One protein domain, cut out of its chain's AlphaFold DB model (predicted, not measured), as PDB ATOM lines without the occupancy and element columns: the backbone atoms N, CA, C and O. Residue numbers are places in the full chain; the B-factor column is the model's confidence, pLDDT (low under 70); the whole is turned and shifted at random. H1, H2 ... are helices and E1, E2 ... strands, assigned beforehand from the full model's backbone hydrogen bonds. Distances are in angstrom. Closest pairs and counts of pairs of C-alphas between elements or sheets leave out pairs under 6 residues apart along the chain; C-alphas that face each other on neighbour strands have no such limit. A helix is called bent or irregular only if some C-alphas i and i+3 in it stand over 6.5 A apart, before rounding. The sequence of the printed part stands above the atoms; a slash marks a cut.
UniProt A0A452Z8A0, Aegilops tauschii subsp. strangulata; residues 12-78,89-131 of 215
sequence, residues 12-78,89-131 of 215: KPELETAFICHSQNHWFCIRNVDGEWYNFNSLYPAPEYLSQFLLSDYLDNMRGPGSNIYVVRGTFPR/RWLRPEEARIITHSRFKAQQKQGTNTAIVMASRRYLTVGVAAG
ATOM      1  N   LYS A  12     -24.366   9.554  25.863       79.00
ATOM      2  CA  LYS A  12     -25.007   8.255  25.728       79.00
ATOM      3  C   LYS A  12     -25.855   7.983  26.978       79.00
ATOM      4  O   LYS A  12     -25.262   7.817  28.048       79.00
ATOM      5  N   PRO A  13     -27.199   8.015  26.890       82.44
ATOM      6  CA  PRO A  13     -28.058   7.857  28.063       82.44
ATOM      7  C   PRO A  13     -27.833   6.506  28.748       82.44
ATOM      8  O   PRO A  13     -28.031   6.384  29.951       82.44
ATOM      9  N   GLU A  14     -27.336   5.516  28.009       82.94
ATOM     10  CA  GLU A  14     -26.974   4.206  28.527       82.94
ATOM     11  C   GLU A  14     -25.765   4.190  29.481       82.94
ATOM     12  O   GLU A  14     -25.547   3.178  30.141       82.94
ATOM     13  N   LEU A  15     -24.979   5.274  29.552       85.19
ATOM     14  CA  LEU A  15     -23.850   5.415  30.486       85.19
ATOM     15  C   LEU A  15     -24.257   6.026  31.833       85.19
ATOM     16  O   LEU A  15     -23.460   6.033  32.772       85.19
ATOM     17  N   GLU A  16     -25.465   6.573  31.928       90.31
ATOM     18  CA  GLU A  16     -25.974   7.153  33.165       90.31
ATOM     19  C   GLU A  16     -26.523   6.061  34.092       90.31
ATOM     20  O   GLU A  16     -26.757   4.927  33.685       90.31
ATOM     21  N   THR A  17     -26.735   6.389  35.366       91.06
ATOM     22  CA  THR A  17     -27.243   5.413  36.348       91.06
ATOM     23  C   THR A  17     -28.747   5.535  36.567       91.06
ATOM     24  O   THR A  17     -29.429   4.530  36.769       91.06
ATOM     25  N   ALA A  18     -29.283   6.756  36.544       93.88
ATOM     26  CA  ALA A  18     -30.710   6.991  36.691       93.88
ATOM     27  C   ALA A  18     -31.147   8.332  36.095       93.88
ATOM     28  O   ALA A  18     -30.364   9.272  35.945       93.88
ATOM     29  N   PHE A  19     -32.443   8.421  35.831       94.94
ATOM     30  CA  PHE A  19     -33.141   9.608  35.381       94.94
ATOM     31  C   PHE A  19     -34.375   9.833  36.245       94.94
ATOM     32  O   PHE A  19     -35.080   8.891  36.603       94.94
ATOM     33  N   ILE A  20     -34.664  11.096  36.530       95.50
ATOM     34  CA  ILE A  20     -35.959  11.522  37.054       95.50
ATOM     35  C   ILE A  20     -36.698  12.208  35.913       95.50
ATOM     36  O   ILE A  20     -36.192  13.150  35.302       95.50
ATOM     37  N   CYS A  21     -37.902  11.736  35.632       94.88
ATOM     38  CA  CYS A  21     -38.746  12.232  34.563       94.88
ATOM     39  C   CYS A  21     -39.972  12.925  35.158       94.88
ATOM     40  O   CYS A  21     -40.608  12.414  36.080       94.88
ATOM     41  N   HIS A  22     -40.310  14.079  34.594       93.88
ATOM     42  CA  HIS A  22     -41.563  14.775  34.838       93.88
ATOM     43  C   HIS A  22     -42.296  14.936  33.516       93.88
ATOM     44  O   HIS A  22     -41.790  15.599  32.613       93.88
ATOM     45  N   SER A  23     -43.476  14.342  33.397       91.06
ATOM     46  CA  SER A  23     -44.324  14.459  32.211       91.06
ATOM     47  C   SER A  23     -45.784  14.447  32.638       91.06
ATOM     48  O   SER A  23     -46.139  13.736  33.571       91.06
ATOM     49  N   GLN A  24     -46.626  15.252  31.985       88.88
ATOM     50  CA  GLN A  24     -48.070  15.326  32.267       88.88
ATOM     51  C   GLN A  24     -48.400  15.520  33.760       88.88
ATOM     52  O   GLN A  24     -49.344  14.936  34.284       88.88
ATOM     53  N   ASN A  25     -47.616  16.363  34.445       89.62
ATOM     54  CA  ASN A  25     -47.773  16.654  35.874       89.62
ATOM     55  C   ASN A  25     -47.579  15.426  36.792       89.62
ATOM     56  O   ASN A  25     -48.138  15.366  37.887       89.62
ATOM     57  N   HIS A  26     -46.790  14.451  36.329       93.88
ATOM     58  CA  HIS A  26     -46.476  13.207  37.019       93.88
ATOM     59  C   HIS A  26     -44.964  12.965  37.062       93.88
ATOM     60  O   HIS A  26     -44.263  13.180  36.070       93.88
ATOM     61  N   TRP A  27     -44.470  12.504  38.213       95.62
ATOM     62  CA  TRP A  27     -43.056  12.205  38.446       95.62
ATOM     63  C   TRP A  27     -42.818  10.701  38.473       95.62
ATOM     64  O   TRP A  27     -43.529   9.957  39.146       95.62
ATOM     65  N   PHE A  28     -41.771  10.261  37.787       95.81
ATOM     66  CA  PHE A  28     -41.319   8.876  37.816       95.81
ATOM     67  C   PHE A  28     -39.810   8.790  37.600       95.81
ATOM     68  O   PHE A  28     -39.157   9.762  37.218       95.81
ATOM     69  N   CYS A  29     -39.246   7.620  37.884       95.62
ATOM     70  CA  CYS A  29     -37.812   7.371  37.804       95.62
ATOM     71  C   CYS A  29     -37.525   6.248  36.810       95.62
ATOM     72  O   CYS A  29     -38.258   5.263  36.753       95.62
ATOM     73  N   ILE A  30     -36.436   6.380  36.063       95.25
ATOM     74  CA  ILE A  30     -35.869   5.315  35.238       95.25
ATOM     75  C   ILE A  30     -34.481   5.040  35.786       95.25
ATOM     76  O   ILE A  30     -33.670   5.958  35.877       95.25
ATOM     77  N   ARG A  31     -34.188   3.805  36.181       93.69
ATOM     78  CA  ARG A  31     -32.924   3.486  36.852       93.69
ATOM     79  C   ARG A  31     -32.332   2.190  36.330       93.69
ATOM     80  O   ARG A  31     -33.055   1.228  36.084       93.69
ATOM     81  N   ASN A  32     -31.009   2.190  36.205       92.31
ATOM     82  CA  ASN A  32     -30.230   0.990  35.991       92.31
ATOM     83  C   ASN A  32     -30.050   0.254  37.328       92.31
ATOM     84  O   ASN A  32     -29.571   0.831  38.314       92.31
ATOM     85  N   VAL A  33     -30.467  -1.005  37.364       89.62
ATOM     86  CA  VAL A  33     -30.303  -1.926  38.487       89.62
ATOM     87  C   VAL A  33     -29.580  -3.147  37.935       89.62
ATOM     88  O   VAL A  33     -30.094  -3.819  37.048       89.62
ATOM     89  N   ASP A  34     -28.356  -3.379  38.407       87.06
ATOM     90  CA  ASP A  34     -27.513  -4.516  38.015       87.06
ATOM     91  C   ASP A  34     -27.339  -4.708  36.493       87.06
ATOM     92  O   ASP A  34     -27.251  -5.824  35.991       87.06
ATOM     93  N   GLY A  35     -27.250  -3.602  35.744       88.12
ATOM     94  CA  GLY A  35     -27.044  -3.614  34.292       88.12
ATOM     95  C   GLY A  35     -28.333  -3.583  33.473       88.12
ATOM     96  O   GLY A  35     -28.279  -3.305  32.277       88.12
ATOM     97  N   GLU A  36     -29.492  -3.749  34.102       92.12
ATOM     98  CA  GLU A  36     -30.796  -3.692  33.447       92.12
ATOM     99  C   GLU A  36     -31.532  -2.393  33.773       92.12
ATOM    100  O   GLU A  36     -31.428  -1.857  34.875       92.12
ATOM    101  N   TRP A  37     -32.289  -1.863  32.814       94.00
ATOM    102  CA  TRP A  37     -33.040  -0.627  33.008       94.00
ATOM    103  C   TRP A  37     -34.486  -0.921  33.382       94.00
ATOM    104  O   TRP A  37     -35.142  -1.772  32.788       94.00
ATOM    105  N   TYR A  38     -34.994  -0.169  34.354       94.19
ATOM    106  CA  TYR A  38     -36.364  -0.297  34.830       94.19
ATOM    107  C   TYR A  38     -37.040   1.063  34.923       94.19
ATOM    108  O   TYR A  38     -36.437   2.051  35.352       94.19
ATOM    109  N   ASN A  39     -38.316   1.095  34.552       94.88
ATOM    110  CA  ASN A  39     -39.205   2.225  34.736       94.88
ATOM    111  C   ASN A  39     -40.019   2.046  36.025       94.88
ATOM    112  O   ASN A  39     -40.874   1.166  36.125       94.88
ATOM    113  N   PHE A  40     -39.773   2.922  36.994       94.50
ATOM    114  CA  PHE A  40     -40.431   2.971  38.299       94.50
ATOM    115  C   PHE A  40     -41.583   3.980  38.301       94.50
ATOM    116  O   PHE A  40     -41.719   4.806  39.206       94.50
ATOM    117  N   ASN A  41     -42.409   3.950  37.258       93.62
ATOM    118  CA  ASN A  41     -43.624   4.743  37.213       93.62
ATOM    119  C   ASN A  41     -44.652   4.178  38.203       93.62
ATOM    120  O   ASN A  41     -45.112   3.051  38.052       93.62
ATOM    121  N   SER A  42     -45.044   4.975  39.199       91.19
ATOM    122  CA  SER A  42     -45.998   4.557  40.236       91.19
ATOM    123  C   SER A  42     -47.414   4.282  39.717       91.19
ATOM    124  O   SER A  42     -48.212   3.662  40.412       91.19
ATOM    125  N   LEU A  43     -47.736   4.694  38.485       91.12
ATOM    126  CA  LEU A  43     -48.982   4.324  37.805       91.12
ATOM    127  C   LEU A  43     -48.974   2.870  37.307       91.12
ATOM    128  O   LEU A  43     -49.968   2.381  36.750       91.12
ATOM    129  N   TYR A  44     -47.840   2.179  37.432       90.88
ATOM    130  CA  TYR A  44     -47.690   0.782  37.066       90.88
ATOM    131  C   TYR A  44     -47.738  -0.111  38.309       90.88
ATOM    132  O   TYR A  44     -47.228   0.261  39.362       90.88
ATOM    133  N   PRO A  45     -48.346  -1.306  38.199       89.69
ATOM    134  CA  PRO A  45     -48.455  -2.236  39.323       89.69
ATOM    135  C   PRO A  45     -47.108  -2.850  39.730       89.69
ATOM    136  O   PRO A  45     -46.986  -3.392  40.823       89.69
ATOM    137  N   ALA A  46     -46.116  -2.801  38.841       93.38
ATOM    138  CA  ALA A  46     -44.749  -3.233  39.076       93.38
ATOM    139  C   ALA A  46     -43.794  -2.425  38.179       93.38
ATOM    140  O   ALA A  46     -44.248  -1.868  37.173       93.38
ATOM    141  N   PRO A  47     -42.489  -2.373  38.508       93.50
ATOM    142  CA  PRO A  47     -41.482  -1.785  37.635       93.50
ATOM    143  C   PRO A  47     -41.471  -2.461  36.262       93.50
ATOM    144  O   PRO A  47     -41.460  -3.689  36.159       93.50
ATOM    145  N   GLU A  48     -41.467  -1.658  35.206       93.56
ATOM    146  CA  GLU A  48     -41.452  -2.156  33.831       93.56
ATOM    147  C   GLU A  48     -40.008  -2.285  33.342       93.56
ATOM    148  O   GLU A  48     -39.220  -1.346  33.462       93.56
ATOM    149  N   TYR A  49     -39.664  -3.446  32.785       93.94
ATOM    150  CA  TYR A  49     -38.363  -3.662  32.159       93.94
ATOM    151  C   TYR A  49     -38.227  -2.797  30.905       93.94
ATOM    152  O   TYR A  49     -39.077  -2.836  30.014       93.94
ATOM    153  N   LEU A  50     -37.120  -2.070  30.814       92.75
ATOM    154  CA  LEU A  50     -36.757  -1.259  29.666       92.75
ATOM    155  C   LEU A  50     -35.437  -1.778  29.101       92.75
ATOM    156  O   LEU A  50     -34.431  -1.881  29.795       92.75
ATOM    157  N   SER A  51     -35.423  -2.114  27.815       91.69
ATOM    158  CA  SER A  51     -34.181  -2.538  27.172       91.69
ATOM    159  C   SER A  51     -33.225  -1.353  27.030       91.69
ATOM    160  O   SER A  51     -33.643  -0.269  26.622       91.69
ATOM    161  N   GLN A  52     -31.930  -1.573  27.278       90.00
ATOM    162  CA  GLN A  52     -30.884  -0.560  27.081       90.00
ATOM    163  C   GLN A  52     -30.904   0.026  25.660       90.00
ATOM    164  O   GLN A  52     -30.708   1.225  25.491       90.00
ATOM    165  N   PHE A  53     -31.199  -0.796  24.646       90.38
ATOM    166  CA  PHE A  53     -31.266  -0.357  23.248       90.38
ATOM    167  C   PHE A  53     -32.450   0.572  22.964       90.38
ATOM    168  O   PHE A  53     -32.366   1.399  22.066       90.38
ATOM    169  N   LEU A  54     -33.536   0.448  23.734       90.00
ATOM    170  CA  LEU A  54     -34.741   1.270  23.599       90.00
ATOM    171  C   LEU A  54     -34.723   2.499  24.512       90.00
ATOM    172  O   LEU A  54     -35.633   3.320  24.441       90.00
ATOM    173  N   LEU A  55     -33.722   2.632  25.386       91.12
ATOM    174  CA  LEU A  55     -33.665   3.705  26.374       91.12
ATOM    175  C   LEU A  55     -33.645   5.085  25.711       91.12
ATOM    176  O   LEU A  55     -34.414   5.958  26.105       91.12
ATOM    177  N   SER A  56     -32.792   5.273  24.704       91.31
ATOM    178  CA  SER A  56     -32.674   6.543  23.979       91.31
ATOM    179  C   SER A  56     -33.996   6.930  23.326       91.31
ATOM    180  O   SER A  56     -34.509   8.014  23.591       91.31
ATOM    181  N   ASP A  57     -34.600   6.004  22.576       91.12
ATOM    182  CA  ASP A  57     -35.885   6.228  21.909       91.12
ATOM    183  C   ASP A  57     -37.001   6.507  22.922       91.12
ATOM    184  O   ASP A  57     -37.850   7.371  22.710       91.12
ATOM    185  N   TYR A  58     -37.002   5.802  24.056       91.75
ATOM    186  CA  TYR A  58     -37.971   6.019  25.126       91.75
ATOM    187  C   TYR A  58     -37.859   7.431  25.712       91.75
ATOM    188  O   TYR A  58     -38.869   8.122  25.861       91.75
ATOM    189  N   LEU A  59     -36.639   7.887  26.006       91.00
ATOM    190  CA  LEU A  59     -36.384   9.237  26.507       91.00
ATOM    191  C   LEU A  59     -36.742  10.303  25.465       91.00
ATOM    192  O   LEU A  59     -37.357  11.308  25.822       91.00
ATOM    193  N   ASP A  60     -36.415  10.076  24.194       89.81
ATOM    194  CA  ASP A  60     -36.730  10.994  23.099       89.81
ATOM    195  C   ASP A  60     -38.239  11.100  22.851       89.81
ATOM    196  O   ASP A  60     -38.754  12.208  22.706       89.81
ATOM    197  N   ASN A  61     -38.983   9.995  22.931       88.69
ATOM    198  CA  ASN A  61     -40.448   9.997  22.829       88.69
ATOM    199  C   ASN A  61     -41.128  10.813  23.938       88.69
ATOM    200  O   ASN A  61     -42.240  11.312  23.759       88.69
ATOM    201  N   MET A  62     -40.476  10.962  25.091       86.50
ATOM    202  CA  MET A  62     -40.983  11.779  26.193       86.50
ATOM    203  C   MET A  62     -40.552  13.242  26.103       86.50
ATOM    204  O   MET A  62     -41.117  14.073  26.821       86.50
ATOM    205  N   ARG A  63     -39.587  13.588  25.239       85.31
ATOM    206  CA  ARG A  63     -39.165  14.974  25.008       85.31
ATOM    207  C   ARG A  63     -40.257  15.712  24.239       85.31
ATOM    208  O   ARG A  63     -40.312  15.717  23.017       85.31
ATOM    209  N   GLY A  64     -41.127  16.372  24.990       82.81
ATOM    210  CA  GLY A  64     -42.193  17.213  24.470       82.81
ATOM    211  C   GLY A  64     -42.369  18.479  25.307       82.81
ATOM    212  O   GLY A  64     -41.771  18.614  26.378       82.81
ATOM    213  N   PRO A  65     -43.186  19.431  24.834       80.88
ATOM    214  CA  PRO A  65     -43.521  20.615  25.613       80.88
ATOM    215  C   PRO A  65     -44.156  20.207  26.949       80.88
ATOM    216  O   PRO A  65     -45.144  19.478  26.982       80.88
ATOM    217  N   GLY A  66     -43.578  20.683  28.053       84.94
ATOM    218  CA  GLY A  66     -44.036  20.365  29.412       84.94
ATOM    219  C   GLY A  66     -43.403  19.117  30.038       84.94
ATOM    220  O   GLY A  66     -43.662  18.850  31.212       84.94
ATOM    221  N   SER A  67     -42.546  18.399  29.307       90.56
ATOM    222  CA  SER A  67     -41.759  17.291  29.846       90.56
ATOM    223  C   SER A  67     -40.349  17.739  30.218       90.56
ATOM    224  O   SER A  67     -39.689  18.433  29.447       90.56
ATOM    225  N   ASN A  68     -39.858  17.290  31.371       92.75
ATOM    226  CA  ASN A  68     -38.481  17.506  31.807       92.75
ATOM    227  C   ASN A  68     -37.837  16.173  32.188       92.75
ATOM    228  O   ASN A  68     -38.469  15.323  32.813       92.75
ATOM    229  N   ILE A  69     -36.567  16.005  31.826       93.12
ATOM    230  CA  ILE A  69     -35.771  14.823  32.156       93.12
ATOM    231  C   ILE A  69     -34.506  15.307  32.855       93.12
ATOM    232  O   ILE A  69     -33.760  16.119  32.309       93.12
ATOM    233  N   TYR A  70     -34.273  14.800  34.060       93.38
ATOM    234  CA  TYR A  70     -33.130  15.130  34.899       93.38
ATOM    235  C   TYR A  70     -32.233  13.908  35.027       93.38
ATOM    236  O   TYR A  70     -32.697  12.829  35.392       93.38
ATOM    237  N   VAL A  71     -30.946  14.076  34.743       93.00
ATOM    238  CA  VAL A  71     -29.947  13.021  34.935       93.00
ATOM    239  C   VAL A  71     -29.524  13.004  36.400       93.00
ATOM    240  O   VAL A  71     -29.159  14.045  36.946       93.00
ATOM    241  N   VAL A  72     -29.551  11.832  37.033       91.25
ATOM    242  CA  VAL A  72     -29.116  11.658  38.423       91.25
ATOM    243  C   VAL A  72     -27.812  10.876  38.440       91.25
ATOM    244  O   VAL A  72     -27.759   9.704  38.069       91.25
ATOM    245  N   ARG A  73     -26.751  11.537  38.903       88.88
ATOM    246  CA  ARG A  73     -25.411  10.962  39.051       88.88
ATOM    247  C   ARG A  73     -25.038  10.905  40.526       88.88
ATOM    248  O   ARG A  73     -25.326  11.839  41.270       88.88
ATOM    249  N   GLY A  74     -24.376   9.829  40.937       86.81
ATOM    250  CA  GLY A  74     -23.912   9.650  42.309       86.81
ATOM    251  C   GLY A  74     -23.861   8.187  42.727       86.81
ATOM    252  O   GLY A  74     -24.076   7.278  41.926       86.81
ATOM    253  N   THR A  75     -23.566   7.961  44.002       87.12
ATOM    254  CA  THR A  75     -23.598   6.632  44.612       87.12
ATOM    255  C   THR A  75     -25.017   6.303  45.052       87.12
ATOM    256  O   THR A  75     -25.576   6.988  45.907       87.12
ATOM    257  N   PHE A  76     -25.592   5.247  44.486       86.50
ATOM    258  CA  PHE A  76     -26.912   4.775  44.880       86.50
ATOM    259  C   PHE A  76     -26.813   3.687  45.953       86.50
ATOM    260  O   PHE A  76     -25.857   2.904  45.931       86.50
ATOM    261  N   PRO A  77     -27.817   3.581  46.842       84.88
ATOM    262  CA  PRO A  77     -27.962   2.422  47.709       84.88
ATOM    263  C   PRO A  77     -28.031   1.148  46.862       84.88
ATOM    264  O   PRO A  77     -28.788   1.101  45.881       84.88
ATOM    265  N   ARG A  78     -27.208   0.160  47.227       75.56
ATOM    266  CA  ARG A  78     -27.176  -1.176  46.610       75.56
ATOM    267  C   ARG A  78     -27.880  -2.222  47.461       75.56
ATOM    268  O   ARG A  78     -28.401  -3.183  46.915       75.56
ATOM    269  N   ARG A  89     -43.400  -4.316  49.184       84.44
ATOM    270  CA  ARG A  89     -42.696  -5.559  48.879       84.44
ATOM    271  C   ARG A  89     -41.642  -5.327  47.803       84.44
ATOM    272  O   ARG A  89     -41.957  -4.766  46.752       84.44
ATOM    273  N   TRP A  90     -40.428  -5.822  48.021       83.56
ATOM    274  CA  TRP A  90     -39.417  -5.873  46.964       83.56
ATOM    275  C   TRP A  90     -39.773  -6.963  45.954       83.56
ATOM    276  O   TRP A  90     -40.087  -8.093  46.322       83.56
ATOM    277  N   LEU A  91     -39.751  -6.610  44.670       87.69
ATOM    278  CA  LEU A  91     -40.062  -7.532  43.583       87.69
ATOM    279  C   LEU A  91     -38.777  -8.007  42.923       87.69
ATOM    280  O   LEU A  91     -37.909  -7.203  42.584       87.69
ATOM    281  N   ARG A  92     -38.693  -9.312  42.670       88.81
ATOM    282  CA  ARG A  92     -37.666  -9.852  41.774       88.81
ATOM    283  C   ARG A  92     -37.992  -9.465  40.324       88.81
ATOM    284  O   ARG A  92     -39.177  -9.340  39.995       88.81
ATOM    285  N   PRO A  93     -36.991  -9.358  39.431       89.56
ATOM    286  CA  PRO A  93     -37.213  -9.061  38.012       89.56
ATOM    287  C   PRO A  93     -38.295  -9.931  37.358       89.56
ATOM    288  O   PRO A  93     -39.179  -9.427  36.667       89.56
ATOM    289  N   GLU A  94     -38.286 -11.236  37.647       90.88
ATOM    290  CA  GLU A  94     -39.268 -12.167  37.086       90.88
ATOM    291  C   GLU A  94     -40.693 -11.902  37.593       90.88
ATOM    292  O   GLU A  94     -41.650 -11.945  36.823       90.88
ATOM    293  N   GLU A  95     -40.852 -11.550  38.868       91.88
ATOM    294  CA  GLU A  95     -42.161 -11.219  39.435       91.88
ATOM    295  C   GLU A  95     -42.714  -9.927  38.832       91.88
ATOM    296  O   GLU A  95     -43.880  -9.876  38.433       91.88
ATOM    297  N   ALA A  96     -41.866  -8.901  38.708       91.88
ATOM    298  CA  ALA A  96     -42.235  -7.638  38.079       91.88
ATOM    299  C   ALA A  96     -42.675  -7.847  36.620       91.88
ATOM    300  O   ALA A  96     -43.684  -7.283  36.178       91.88
ATOM    301  N   ARG A  97     -41.982  -8.731  35.892       91.44
ATOM    302  CA  ARG A  97     -42.322  -9.120  34.520       91.44
ATOM    303  C   ARG A  97     -43.671  -9.833  34.439       91.44
ATOM    304  O   ARG A  97     -44.485  -9.486  33.582       91.44
ATOM    305  N   ILE A  98     -43.942 -10.783  35.337       92.69
ATOM    306  CA  ILE A  98     -45.229 -11.496  35.403       92.69
ATOM    307  C   ILE A  98     -46.377 -10.515  35.672       92.69
ATOM    308  O   ILE A  98     -47.376 -10.526  34.944       92.69
ATOM    309  N   ILE A  99     -46.228  -9.635  36.668       91.56
ATOM    310  CA  ILE A  99     -47.244  -8.636  37.030       91.56
ATOM    311  C   ILE A  99     -47.519  -7.713  35.838       91.56
ATOM    312  O   ILE A  99     -48.671  -7.555  35.422       91.56
ATOM    313  N   THR A 100     -46.467  -7.178  35.224       89.19
ATOM    314  CA  THR A 100     -46.569  -6.288  34.062       89.19
ATOM    315  C   THR A 100     -47.244  -6.984  32.874       89.19
ATOM    316  O   THR A 100     -48.174  -6.446  32.270       89.19
ATOM    317  N   HIS A 101     -46.865  -8.227  32.572       86.81
ATOM    318  CA  HIS A 101     -47.449  -8.990  31.470       86.81
ATOM    319  C   HIS A 101     -48.927  -9.348  31.703       86.81
ATOM    320  O   HIS A 101     -49.737  -9.316  30.770       86.81
ATOM    321  N   SER A 102     -49.304  -9.657  32.946       85.69
ATOM    322  CA  SER A 102     -50.697  -9.939  33.311       85.69
ATOM    323  C   SER A 102     -51.611  -8.730  33.067       85.69
ATOM    324  O   SER A 102     -52.706  -8.885  32.520       85.69
ATOM    325  N   ARG A 103     -51.121  -7.513  33.355       82.81
ATOM    326  CA  ARG A 103     -51.808  -6.253  33.047       82.81
ATOM    327  C   ARG A 103     -52.013  -6.085  31.546       82.81
ATOM    328  O   ARG A 103     -53.141  -5.829  31.133       82.81
ATOM    329  N   PHE A 104     -50.961  -6.231  30.737       78.38
ATOM    330  CA  PHE A 104     -51.067  -6.079  29.280       78.38
ATOM    331  C   PHE A 104     -52.125  -7.021  28.693       78.38
ATOM    332  O   PHE A 104     -52.977  -6.593  27.913       78.38
ATOM    333  N   LYS A 105     -52.148  -8.280  29.148       82.44
ATOM    334  CA  LYS A 105     -53.184  -9.258  28.781       82.44
ATOM    335  C   LYS A 105     -54.588  -8.822  29.211       82.44
ATOM    336  O   LYS A 105     -55.533  -8.963  28.436       82.44
ATOM    337  N   ALA A 106     -54.747  -8.295  30.425       78.44
ATOM    338  CA  ALA A 106     -56.035  -7.807  30.915       78.44
ATOM    339  C   ALA A 106     -56.532  -6.580  30.124       78.44
ATOM    340  O   ALA A 106     -57.698  -6.539  29.732       78.44
ATOM    341  N   GLN A 107     -55.653  -5.622  29.822       76.31
ATOM    342  CA  GLN A 107     -55.978  -4.442  29.011       76.31
ATOM    343  C   GLN A 107     -56.364  -4.823  27.579       76.31
ATOM    344  O   GLN A 107     -57.331  -4.286  27.041       76.31
ATOM    345  N   GLN A 108     -55.669  -5.793  26.978       73.31
ATOM    346  CA  GLN A 108     -56.016  -6.302  25.652       73.31
ATOM    347  C   GLN A 108     -57.417  -6.927  25.641       73.31
ATOM    348  O   GLN A 108     -58.216  -6.615  24.761       73.31
ATOM    349  N   LYS A 109     -57.755  -7.727  26.663       70.12
ATOM    350  CA  LYS A 109     -59.101  -8.302  26.826       70.12
ATOM    351  C   LYS A 109     -60.182  -7.231  27.012       70.12
ATOM    352  O   LYS A 109     -61.267  -7.351  26.445       70.12
ATOM    353  N   GLN A 110     -59.896  -6.166  27.761       58.69
ATOM    354  CA  GLN A 110     -60.820  -5.036  27.924       58.69
ATOM    355  C   GLN A 110     -61.017  -4.247  26.620       58.69
ATOM    356  O   GLN A 110     -62.141  -3.850  26.323       58.69
ATOM    357  N   GLY A 111     -59.970  -4.088  25.804       56.38
ATOM    358  CA  GLY A 111     -60.072  -3.491  24.469       56.38
ATOM    359  C   GLY A 111     -60.887  -4.340  23.486       56.38
ATOM    360  O   GLY A 111     -61.633  -3.789  22.677       56.38
ATOM    361  N   THR A 112     -60.810  -5.674  23.589       56.25
ATOM    362  CA  THR A 112     -61.597  -6.620  22.774       56.25
ATOM    363  C   THR A 112     -63.020  -6.844  23.282       56.25
ATOM    364  O   THR A 112     -63.884  -7.243  22.506       56.25
ATOM    365  N   ASN A 113     -63.324  -6.492  24.538       52.25
ATOM    366  CA  ASN A 113     -64.698  -6.358  25.050       52.25
ATOM    367  C   ASN A 113     -65.398  -5.105  24.484       52.25
ATOM    368  O   ASN A 113     -66.260  -4.483  25.107       52.25
ATOM    369  N   THR A 114     -65.070  -4.766  23.239       54.56
ATOM    370  CA  THR A 114     -65.730  -3.779  22.405       54.56
ATOM    371  C   THR A 114     -67.209  -4.119  22.212       54.56
ATOM    372  O   THR A 114     -67.946  -3.246  21.798       54.56
ATOM    373  N   ALA A 115     -67.696  -5.325  22.533       52.91
ATOM    374  CA  ALA A 115     -69.121  -5.659  22.458       52.91
ATOM    375  C   ALA A 115     -70.003  -4.764  23.356       52.91
ATOM    376  O   ALA A 115     -71.048  -4.308  22.899       52.91
ATOM    377  N   ILE A 116     -69.562  -4.420  24.576       52.69
ATOM    378  CA  ILE A 116     -70.306  -3.514  25.479       52.69
ATOM    379  C   ILE A 116     -70.222  -2.061  24.980       52.69
ATOM    380  O   ILE A 116     -71.230  -1.357  24.931       52.69
ATOM    381  N   VAL A 117     -69.049  -1.620  24.509       52.44
ATOM    382  CA  VAL A 117     -68.854  -0.272  23.935       52.44
ATOM    383  C   VAL A 117     -69.599  -0.112  22.597       52.44
ATOM    384  O   VAL A 117     -70.196   0.930  22.334       52.44
ATOM    385  N   MET A 118     -69.629  -1.155  21.763       55.56
ATOM    386  CA  MET A 118     -70.374  -1.208  20.502       55.56
ATOM    387  C   MET A 118     -71.883  -1.286  20.741       55.56
ATOM    388  O   MET A 118     -72.629  -0.616  20.027       55.56
ATOM    389  N   ALA A 119     -72.346  -2.028  21.752       54.12
ATOM    390  CA  ALA A 119     -73.747  -2.014  22.171       54.12
ATOM    391  C   ALA A 119     -74.156  -0.612  22.649       54.12
ATOM    392  O   ALA A 119     -75.165  -0.080  22.189       54.12
ATOM    393  N   SER A 120     -73.315   0.048  23.451       49.25
ATOM    394  CA  SER A 120     -73.552   1.421  23.912       49.25
ATOM    395  C   SER A 120     -73.571   2.447  22.765       49.25
ATOM    396  O   SER A 120     -74.311   3.427  22.827       49.25
ATOM    397  N   ARG A 121     -72.817   2.215  21.680       48.34
ATOM    398  CA  ARG A 121     -72.836   3.061  20.470       48.34
ATOM    399  C   ARG A 121     -74.058   2.809  19.578       48.34
ATOM    400  O   ARG A 121     -74.509   3.730  18.903       48.34
ATOM    401  N   ARG A 122     -74.622   1.592  19.582       48.16
ATOM    402  CA  ARG A 122     -75.851   1.264  18.833       48.16
ATOM    403  C   ARG A 122     -77.084   1.952  19.413       48.16
ATOM    404  O   ARG A 122     -77.881   2.469  18.638       48.16
ATOM    405  N   TYR A 123     -77.211   2.044  20.737       49.69
ATOM    406  CA  TYR A 123     -78.342   2.749  21.352       49.69
ATOM    407  C   TYR A 123     -78.344   4.258  21.048       49.69
ATOM    408  O   TYR A 123     -79.410   4.835  20.838       49.69
ATOM    409  N   LEU A 124     -77.169   4.887  20.907       46.91
ATOM    410  CA  LEU A 124     -77.074   6.309  20.554       46.91
ATOM    411  C   LEU A 124     -77.463   6.584  19.085       46.91
ATOM    412  O   LEU A 124     -78.151   7.562  18.798       46.91
ATOM    413  N   THR A 125     -77.084   5.703  18.151       45.69
ATOM    414  CA  THR A 125     -77.412   5.861  16.720       45.69
ATOM    415  C   THR A 125     -78.892   5.607  16.417       45.69
ATOM    416  O   THR A 125     -79.468   6.294  15.572       45.69
ATOM    417  N   VAL A 126     -79.539   4.662  17.113       50.47
ATOM    418  CA  VAL A 126     -80.977   4.386  16.920       50.47
ATOM    419  C   VAL A 126     -81.840   5.541  17.450       50.47
ATOM    420  O   VAL A 126     -82.820   5.905  16.801       50.47
ATOM    421  N   GLY A 127     -81.439   6.195  18.549       48.34
ATOM    422  CA  GLY A 127     -82.148   7.364  19.091       48.34
ATOM    423  C   GLY A 127     -82.155   8.579  18.152       48.34
ATOM    424  O   GLY A 127     -83.189   9.217  17.973       48.34
ATOM    425  N   VAL A 128     -81.030   8.868  17.486       46.84
ATOM    426  CA  VAL A 128     -80.926  10.005  16.548       46.84
ATOM    427  C   VAL A 128     -81.672   9.733  15.233       46.84
ATOM    428  O   VAL A 128     -82.329  10.626  14.699       46.84
ATOM    429  N   ALA A 129     -81.626   8.502  14.713       49.09
ATOM    430  CA  ALA A 129     -82.305   8.156  13.461       49.09
ATOM    431  C   ALA A 129     -83.839   8.078  13.602       49.09
ATOM    432  O   ALA A 129     -84.548   8.450  12.666       49.09
ATOM    433  N   ALA A 130     -84.352   7.643  14.760       47.78
ATOM    434  CA  ALA A 130     -85.786   7.655  15.051       47.78
ATOM    435  C   ALA A 130     -86.332   9.090  15.178       47.78
ATOM    436  O   ALA A 130     -87.396   9.390  14.638       47.78
ATOM    437  N   GLY A 131     -85.563  10.001  15.790       48.41
ATOM    438  CA  GLY A 131     -85.929  11.418  15.907       48.41
ATOM    439  C   GLY A 131     -85.974  12.180  14.575       48.41
ATOM    440  O   GLY A 131     -86.709  13.155  14.457       48.41
TER     441      GLY A 131
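This is residues 12 to 78 and 89 to 131 of the 215 residues of a protein of Aegilops tauschii subsp. strangulata (UniProt A0A452Z8A0). A small compact head, made of a strongly twisted five-stranded sheet with one short helix, H1, over one face, has a long helical arm, H2 followed by H3. H2 starts beside the edge strand E4, grazing the sheet with residues 93 to 101, and residues 104 to 131 stick out free of the head and make most of the length. The printed part has 110 residues, with the named elements in the order E1 E2 E3 E4 H1 E5 H2 H3, and its class is mixed, helices and strands. The sheet runs E4 E3 E2 E1 E5, antiparallel throughout, and E1 to E4 form a meander, each strand the antiparallel neighbour of the one before. The whole is only just extended, close to loose, with a radius of gyration of the C-alphas of 19.8 A and spans of 68 by 34 by 25 A.

E1, residues 18 to 23, begins at C-alpha 18 (-30.710, 6.991, 36.691) and is 16.2 A long. E2, residues 26 to 33, is 22.2 A long, E3, residues 36 to 39, 10.4 A, and E4, residues 48 to 50, 6.3 A. H1, residues 52 to 62, is 16.0 A long and irregular, with C-alphas 53 and 56 7.1 A apart. E5, residues 68 to 72, is 12.9 A long. H2, residues 93 to 112, is 28.9 A long and begins at C-alpha 93 (-37.213, -9.061, 38.012). H3, residues 114 to 131, is 26.1 A long and ends at C-alpha 131 (-85.929, 11.418, 15.907).

E1 and E5 are antiparallel neighbours, with N 22 and O 68 2.8 A apart. In the hairpin E1 and E2, N 21 and O 28 are 2.8 A apart. In the hairpin E2 and E3, N 33 and O 36 are 2.8 A apart, and in the hairpin E3 and E4, N 39 and O 48 are 2.8 A apart. H1 is on the sheet at a height over the sheet of 8.6 A, two layers with helix on one face; it lies only just over none of the strands, with 2 of its C-alphas falling on E3 and 2 on E2. The closest C-alphas of E3 and H1 are those of Trp 37 and Gln 52, 6.3 A apart. H2 only grazes the sheet; the closest C-alphas of E4 and H2 are those of Glu 48 and Thr 100, 6.6 A apart. H1 and H2 are apart. H3 is not on the sheet, and H2 and H3 meet only through their link. In H2 every O i to N i+4 pair is within hydrogen-bond range, in H1 5 of 7 and in H3 13 of 14.

The two C-alphas farthest apart, those of Thr 75 and Ala 130, are 68.9 A apart. Without the free stretch the body spans 34 by 28 by 23 A. Residues 79 to 88 are not printed, and C-alphas 78 and 89 are 16.3 A apart across the cut. Of the links that are printed whole, none is long. The mean pLDDT of the printed part is 81.5, and residues 110 to 131 are under 70.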